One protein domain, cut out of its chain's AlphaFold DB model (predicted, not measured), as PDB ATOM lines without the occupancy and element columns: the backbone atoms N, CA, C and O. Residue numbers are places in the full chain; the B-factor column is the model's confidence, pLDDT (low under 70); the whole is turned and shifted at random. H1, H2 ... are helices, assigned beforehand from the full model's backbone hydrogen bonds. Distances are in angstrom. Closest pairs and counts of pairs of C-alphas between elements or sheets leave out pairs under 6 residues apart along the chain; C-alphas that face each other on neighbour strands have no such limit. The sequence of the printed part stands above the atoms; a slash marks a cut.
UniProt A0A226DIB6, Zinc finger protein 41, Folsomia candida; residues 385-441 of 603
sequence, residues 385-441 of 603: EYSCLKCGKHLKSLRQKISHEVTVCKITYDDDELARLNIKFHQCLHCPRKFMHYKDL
ATOM      1  N   GLU A 385      56.648 -14.984 -27.352       59.19
ATOM      2  CA  GLU A 385      56.671 -13.793 -28.195       59.19
ATOM      3  C   GLU A 385      55.316 -13.068 -28.129       59.19
ATOM      4  O   GLU A 385      54.275 -13.625 -28.472       59.19
ATOM      5  N   TYR A 386      55.308 -11.782 -27.762       71.75
ATOM      6  CA  TYR A 386      54.155 -10.917 -28.038       71.75
ATOM      7  C   TYR A 386      54.392 -10.139 -29.335       71.75
ATOM      8  O   TYR A 386      54.419  -8.909 -29.339       71.75
ATOM      9  N   SER A 387      54.614 -10.860 -30.432       73.81
ATOM     10  CA  SER A 387      54.730 -10.306 -31.782       73.81
ATOM     11  C   SER A 387      53.351  -9.958 -32.339       73.81
ATOM     12  O   SER A 387      52.383 -10.700 -32.168       73.81
ATOM     13  N   CYS A 388      53.237  -8.788 -32.965       75.94
ATOM     14  CA  CYS A 388      52.021  -8.376 -33.653       75.94
ATOM     15  C   CYS A 388      51.736  -9.278 -34.860       75.94
ATOM     16  O   CYS A 388      52.605  -9.440 -35.712       75.94
ATOM     17  N   LEU A 389      50.497  -9.757 -34.988       73.00
ATOM     18  CA  LEU A 389      50.055 -10.646 -36.069       73.00
ATOM     19  C   LEU A 389      50.172 -10.026 -37.472       73.00
ATOM     20  O   LEU A 389      50.313 -10.749 -38.448       73.00
ATOM     21  N   LYS A 390      50.118  -8.690 -37.587       74.50
ATOM     22  CA  LYS A 390      50.151  -7.993 -38.885       74.50
ATOM     23  C   LYS A 390      51.519  -7.433 -39.260       74.50
ATOM     24  O   LYS A 390      51.850  -7.399 -40.436       74.50
ATOM     25  N   CYS A 391      52.285  -6.923 -38.296       72.25
ATOM     26  CA  CYS A 391      53.555  -6.242 -38.582       72.25
ATOM     27  C   CYS A 391      54.781  -6.926 -37.961       72.25
ATOM     28  O   CYS A 391      55.878  -6.381 -38.042       72.25
ATOM     29  N   GLY A 392      54.603  -8.055 -37.268       74.56
ATOM     30  CA  GLY A 392      55.686  -8.800 -36.619       74.56
ATOM     31  C   GLY A 392      56.330  -8.094 -35.422       74.56
ATOM     32  O   GLY A 392      57.211  -8.652 -34.779       74.56
ATOM     33  N   LYS A 393      55.905  -6.873 -35.065       73.62
ATOM     34  CA  LYS A 393      56.541  -6.101 -33.992       73.62
ATOM     35  C   LYS A 393      56.440  -6.819 -32.649       73.62
ATOM     36  O   LYS A 393      55.342  -6.981 -32.116       73.62
ATOM     37  N   HIS A 394      57.590  -7.151 -32.070       77.00
ATOM     38  CA  HIS A 394      57.677  -7.719 -30.730       77.00
ATOM     39  C   HIS A 394      57.356  -6.669 -29.670       77.00
ATOM     40  O   HIS A 394      57.887  -5.554 -29.653       77.00
ATOM     41  N   LEU A 395      56.453  -7.034 -28.770       80.06
ATOM     42  CA  LEU A 395      56.019  -6.212 -27.657       80.06
ATOM     43  C   LEU A 395      56.318  -6.942 -26.351       80.06
ATOM     44  O   LEU A 395      56.471  -8.155 -26.294       80.06
ATOM     45  N   LYS A 396      56.437  -6.178 -25.269       74.62
ATOM     46  CA  LYS A 396      56.828  -6.714 -23.954       74.62
ATOM     47  C   LYS A 396      55.668  -7.333 -23.168       74.62
ATOM     48  O   LYS A 396      55.862  -7.816 -22.060       74.62
ATOM     49  N   SER A 397      54.442  -7.235 -23.676       77.12
ATOM     50  CA  SER A 397      53.243  -7.730 -22.998       77.12
ATOM     51  C   SER A 397      52.109  -7.945 -23.993       77.12
ATOM     52  O   SER A 397      51.911  -7.115 -24.882       77.12
ATOM     53  N   LEU A 398      51.297  -8.984 -23.769       75.94
ATOM     54  CA  LEU A 398      50.070  -9.268 -24.521       75.94
ATOM     55  C   LEU A 398      49.136  -8.055 -24.605       75.94
ATOM     56  O   LEU A 398      48.605  -7.736 -25.661       75.94
ATOM     57  N   ARG A 399      48.994  -7.309 -23.506       74.50
ATOM     58  CA  ARG A 399      48.163  -6.098 -23.466       74.50
ATOM     59  C   ARG A 399      48.693  -5.012 -24.412       74.50
ATOM     60  O   ARG A 399      47.918  -4.286 -25.028       74.50
ATOM     61  N   GLN A 400      50.014  -4.901 -24.545       72.50
ATOM     62  CA  GLN A 400      50.633  -3.959 -25.477       72.50
ATOM     63  C   GLN A 400      50.556  -4.443 -26.919       72.50
ATOM     64  O   GLN A 400      50.341  -3.612 -27.797       72.50
ATOM     65  N   LYS A 401      50.664  -5.758 -27.137       81.69
ATOM     66  CA  LYS A 401      50.386  -6.415 -28.417       81.69
ATOM     67  C   LYS A 401      48.989  -6.081 -28.919       81.69
ATOM     68  O   LYS A 401      48.881  -5.400 -29.932       81.69
ATOM     69  N   ILE A 402      47.963  -6.362 -28.124       79.94
ATOM     70  CA  ILE A 402      46.566  -6.075 -28.475       79.94
ATOM     71  C   ILE A 402      46.341  -4.568 -28.673       79.94
ATOM     72  O   ILE A 402      45.674  -4.148 -29.614       79.94
ATOM     73  N   SER A 403      46.947  -3.708 -27.845       80.38
ATOM     74  CA  SER A 403      46.864  -2.256 -28.059       80.38
ATOM     75  C   SER A 403      47.489  -1.823 -29.382       80.38
ATOM     76  O   SER A 403      46.931  -0.961 -30.056       80.38
ATOM     77  N   HIS A 404      48.649  -2.357 -29.746       78.69
ATOM     78  CA  HIS A 404      49.303  -2.055 -31.014       78.69
ATOM     79  C   HIS A 404      48.493  -2.607 -32.193       78.69
ATOM     80  O   HIS A 404      48.280  -1.900 -33.175       78.69
ATOM     81  N   GLU A 405      47.959  -3.814 -32.054       78.62
ATOM     82  CA  GLU A 405      47.134  -4.468 -33.060       78.62
ATOM     83  C   GLU A 405      45.864  -3.671 -33.358       78.62
ATOM     84  O   GLU A 405      45.601  -3.355 -34.516       78.62
ATOM     85  N   VAL A 406      45.150  -3.222 -32.324       76.50
ATOM     86  CA  VAL A 406      43.918  -2.432 -32.466       76.50
ATOM     87  C   VAL A 406      44.190  -1.000 -32.933       76.50
ATOM     88  O   VAL A 406      43.470  -0.474 -33.780       76.50
ATOM     89  N   THR A 407      45.208  -0.330 -32.381       75.38
ATOM     90  CA  THR A 407      45.400   1.117 -32.616       75.38
ATOM     91  C   THR A 407      46.308   1.449 -33.794       75.38
ATOM     92  O   THR A 407      46.118   2.495 -34.414       75.38
ATOM     93  N   VAL A 408      47.281   0.590 -34.103       77.94
ATOM     94  CA  VAL A 408      48.267   0.809 -35.172       77.94
ATOM     95  C   VAL A 408      47.969  -0.100 -36.358       77.94
ATOM     96  O   VAL A 408      47.858   0.380 -37.481       77.94
ATOM     97  N   CYS A 409      47.767  -1.396 -36.121       75.94
ATOM     98  CA  CYS A 409      47.549  -2.365 -37.200       75.94
ATOM     99  C   CYS A 409      46.083  -2.493 -37.645       75.94
ATOM    100  O   CYS A 409      45.823  -3.131 -38.671       75.94
ATOM    101  N   LYS A 410      45.158  -1.837 -36.926       76.75
ATOM    102  CA  LYS A 410      43.703  -1.843 -37.154       76.75
ATOM    103  C   LYS A 410      43.102  -3.259 -37.195       76.75
ATOM    104  O   LYS A 410      42.200  -3.517 -37.983       76.75
ATOM    105  N   ILE A 411      43.616  -4.167 -36.371       74.31
ATOM    106  CA  ILE A 411      43.036  -5.499 -36.167       74.31
ATOM    107  C   ILE A 411      41.824  -5.360 -35.246       74.31
ATOM    108  O   ILE A 411      41.881  -4.669 -34.223       74.31
ATOM    109  N   THR A 412      40.721  -5.989 -35.626       72.31
ATOM    110  CA  THR A 412      39.497  -6.066 -34.828       72.31
ATOM    111  C   THR A 412      39.559  -7.277 -33.905       72.31
ATOM    112  O   THR A 412      40.005  -8.339 -34.319       72.31
ATOM    113  N   TYR A 413      39.118  -7.094 -32.663       73.56
ATOM    114  CA  TYR A 413      38.941  -8.159 -31.676       73.56
ATOM    115  C   TYR A 413      37.484  -8.176 -31.248       73.56
ATOM    116  O   TYR A 413      36.867  -7.105 -31.189       73.56
ATOM    117  N   ASP A 414      36.982  -9.355 -30.901       74.00
ATOM    118  CA  ASP A 414      35.648  -9.495 -30.336       74.00
ATOM    119  C   ASP A 414      35.606  -8.918 -28.915       74.00
ATOM    120  O   ASP A 414      36.545  -9.059 -28.119       74.00
ATOM    121  N   ASP A 415      34.495  -8.263 -28.577       68.50
ATOM    122  CA  ASP A 415      34.320  -7.628 -27.266       68.50
ATOM    123  C   ASP A 415      34.387  -8.658 -26.120       68.50
ATOM    124  O   ASP A 415      34.897  -8.349 -25.037       68.50
ATOM    125  N   ASP A 416      33.976  -9.901 -26.379       64.38
ATOM    126  CA  ASP A 416      34.049 -11.014 -25.430       64.38
ATOM    127  C   ASP A 416      35.492 -11.472 -25.162       64.38
ATOM    128  O   ASP A 416      35.849 -11.800 -24.026       64.38
ATOM    129  N   GLU A 417      36.363 -11.450 -26.172       64.12
ATOM    130  CA  GLU A 417      37.784 -11.780 -26.018       64.12
ATOM    131  C   GLU A 417      38.530 -10.691 -25.243       64.12
ATOM    132  O   GLU A 417      39.312 -10.976 -24.326       64.12
ATOM    133  N   LEU A 418      38.234  -9.426 -25.548       73.25
ATOM    134  CA  LEU A 418      38.759  -8.278 -24.812       73.25
ATOM    135  C   LEU A 418      38.298  -8.290 -23.344       73.25
ATOM    136  O   LEU A 418      39.098  -8.007 -22.441       73.25
ATOM    137  N   ALA A 419      37.049  -8.689 -23.087       71.00
ATOM    138  CA  ALA A 419      36.504  -8.839 -21.742       71.00
ATOM    139  C   ALA A 419      37.201  -9.956 -20.948       71.00
ATOM    140  O   ALA A 419      37.588  -9.727 -19.798       71.00
ATOM    141  N   ARG A 420      37.448 -11.125 -21.562       68.00
ATOM    142  CA  ARG A 420      38.194 -12.240 -20.937       68.00
ATOM    143  C   ARG A 420      39.616 -11.842 -20.537       68.00
ATOM    144  O   ARG A 420      40.117 -12.284 -19.506       68.00
ATOM    145  N   LEU A 421      40.251 -10.964 -21.313       71.81
ATOM    146  CA  LEU A 421      41.598 -10.450 -21.039       71.81
ATOM    147  C   LEU A 421      41.615  -9.225 -20.110       71.81
ATOM    148  O   LEU A 421      42.688  -8.701 -19.789       71.81
ATOM    149  N   ASN A 422      40.445  -8.760 -19.659       72.75
ATOM    150  CA  ASN A 422      40.282  -7.536 -18.877       72.75
ATOM    151  C   ASN A 422      40.971  -6.330 -19.556       72.75
ATOM    152  O   ASN A 422      41.735  -5.569 -18.941       72.75
ATOM    153  N   ILE A 423      40.763  -6.199 -20.870       74.19
ATOM    154  CA  ILE A 423      41.241  -5.100 -21.709       74.19
ATOM    155  C   ILE A 423      40.014  -4.360 -22.226       74.19
ATOM    156  O   ILE A 423      39.166  -4.925 -22.897       74.19
ATOM    157  N   LYS A 424      39.927  -3.063 -21.931       78.25
ATOM    158  CA  LYS A 424      38.867  -2.200 -22.448       78.25
ATOM    159  C   LYS A 424      39.487  -0.981 -23.103       78.25
ATOM    160  O   LYS A 424      40.299  -0.292 -22.488       78.25
ATOM    161  N   PHE A 425      39.086  -0.706 -24.337       79.25
ATOM    162  CA  PHE A 425      39.496   0.500 -25.038       79.25
ATOM    163  C   PHE A 425      38.507   1.636 -24.788       79.25
ATOM    164  O   PHE A 425      37.293   1.446 -24.749       79.25
ATOM    165  N   HIS A 426      39.038   2.841 -24.653       80.50
ATOM    166  CA  HIS A 426      38.273   4.071 -24.568       80.50
ATOM    167  C   HIS A 426      38.369   4.809 -25.904       80.50
ATOM    168  O   HIS A 426      39.453   5.230 -26.316       80.50
ATOM    169  N   GLN A 427      37.240   4.949 -26.592       78.88
ATOM    170  CA  GLN A 427      37.155   5.673 -27.856       78.88
ATOM    171  C   GLN A 427      37.003   7.177 -27.617       78.88
ATOM    172  O   GLN A 427      36.325   7.610 -26.685       78.88
ATOM    173  N   CYS A 428      37.653   7.983 -28.454       81.00
ATOM    174  CA  CYS A 428      37.434   9.421 -28.460       81.00
ATOM    175  C   CYS A 428      36.082   9.759 -29.102       81.00
ATOM    176  O   CYS A 428      35.755   9.251 -30.167       81.00
ATOM    177  N   LEU A 429      35.320  10.666 -28.490       78.56
ATOM    178  CA  LEU A 429      34.028  11.114 -29.029       78.56
ATOM    179  C   LEU A 429      34.165  11.982 -30.291       78.56
ATOM    180  O   LEU A 429      33.225  12.094 -31.065       78.56
ATOM    181  N   HIS A 430      35.336  12.589 -30.511       72.81
ATOM    182  CA  HIS A 430      35.581  13.501 -31.633       72.81
ATOM    183  C   HIS A 430      36.363  12.866 -32.792       72.81
ATOM    184  O   HIS A 430      36.518  13.493 -33.836       72.81
ATOM    185  N   CYS A 431      36.902  11.651 -32.634       80.19
ATOM    186  CA  CYS A 431      37.642  10.976 -33.703       80.19
ATOM    187  C   CYS A 431      37.646   9.448 -33.515       80.19
ATOM    188  O   CYS A 431      37.496   8.972 -32.392       80.19
ATOM    189  N   PRO A 432      37.909   8.653 -34.568       73.00
ATOM    190  CA  PRO A 432      37.845   7.189 -34.493       73.00
ATOM    191  C   PRO A 432      38.974   6.538 -33.670       73.00
ATOM    192  O   PRO A 432      39.085   5.314 -33.629       73.00
ATOM    193  N   ARG A 433      39.842   7.316 -33.005       72.12
ATOM    194  CA  ARG A 433      40.962   6.767 -32.231       72.12
ATOM    195  C   ARG A 433      40.494   6.130 -30.924       72.12
ATOM    196  O   ARG A 433      39.761   6.735 -30.139       72.12
ATOM    197  N   LYS A 434      41.010   4.928 -30.672       79.56
ATOM    198  CA  LYS A 434      40.827   4.152 -29.444       79.56
ATOM    199  C   LYS A 434      42.101   4.205 -28.600       79.56
ATOM    200  O   LYS A 434      43.206   4.175 -29.134       79.56
ATOM    201  N   PHE A 435      41.948   4.277 -27.282       78.56
ATOM    202  CA  PHE A 435      43.053   4.333 -26.324       78.56
ATOM    203  C   PHE A 435      42.874   3.266 -25.255       78.56
ATOM    204  O   PHE A 435      41.791   3.114 -24.703       78.56
ATOM    205  N   MET A 436      43.943   2.551 -24.922       77.81
ATOM    206  CA  MET A 436      43.903   1.514 -23.888       77.81
ATOM    207  C   MET A 436      43.795   2.092 -22.469       77.81
ATOM    208  O   MET A 436      43.248   1.464 -21.568       77.81
ATOM    209  N   HIS A 437      44.324   3.298 -22.247       77.00
ATOM    210  CA  HIS A 437      44.266   3.960 -20.952       77.00
ATOM    211  C   HIS A 437      43.491   5.266 -21.030       77.00
ATOM    212  O   HIS A 437      43.700   6.093 -21.920       77.00
ATOM    213  N   TYR A 438      42.666   5.506 -20.012       75.25
ATOM    214  CA  TYR A 438      41.924   6.753 -19.874       75.25
ATOM    215  C   TYR A 438      42.841   7.995 -19.838       75.25
ATOM    216  O   TYR A 438      42.517   9.039 -20.409       75.25
ATOM    217  N   LYS A 439      44.034   7.883 -19.230       76.94
ATOM    218  CA  LYS A 439      45.040   8.965 -19.203       76.94
ATOM    219  C   LYS A 439      45.474   9.389 -20.610       76.94
ATOM    220  O   LYS A 439      45.681  10.577 -20.850       76.94
ATOM    221  N   ASP A 440      45.584   8.439 -21.533       78.50
ATOM    222  CA  ASP A 440      46.000   8.710 -22.909       78.50
ATOM    223  C   ASP A 440      44.855   9.311 -23.724       78.50
ATOM    224  O   ASP A 440      45.076  10.278 -24.454       78.50
ATOM    225  N   LEU A 441      43.620   8.844 -23.500       79.06
ATOM    226  CA  LEU A 441      42.422   9.493 -24.038       79.06
ATOM    227  C   LEU A 441      42.306  10.946 -23.554       79.06
ATOM    228  O   LEU A 441      42.020  11.829 -24.353       79.06
TER     229      LEU A 441
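This is residues 385 to 441 of the 603 residues of the protein "Zinc finger protein 41" of Folsomia candida (UniProt A0A226DIB6). This is a chain with little regular structure: two small loops, residues 386 to 395 and 426 to 435, each closed by a short antiparallel pairing, lie toward opposite ends of the longest axis, with helix H1 between them and H2 off to one side. H3 follows the second loop. The 57 printed residues hold three named helices, H1, H2, H3 in that order, and no named strand; the class is all helix, with only 20 residues in named elements. The whole is compact, radius of gyration of the C-alphas 11.2 A, spanning 33 by 22 by 20 A.

Look first at residues 386 to 387, antiparallel to 394 to 395. Next come H1, residues 398 to 407, and H2, residues 415 to 420, which are apart. Then residues 426 to 427 pair antiparallel with 434 to 435. H3, residues 438 to 441, is apart from H1 and H2. In H1 and H2 every O i to N i+4 pair is within hydrogen-bond range; H3 is too short for such a pair.

Find C-alpha 398 at (50.070, -9.268, -24.521); from there H1 runs 14.0 A to C-alpha 407. H2 spans 8.7 A and H3 5.0 A, ending at C-alpha 441, (42.422, 9.493, -24.038).

The C-alphas farthest apart, of Glu 385 and His 430, are 34.7 A apart. The printed part has no cut; the link from H2 to H3 is long. Confidence is under 70 at residues 385, 415 to 417 and 420.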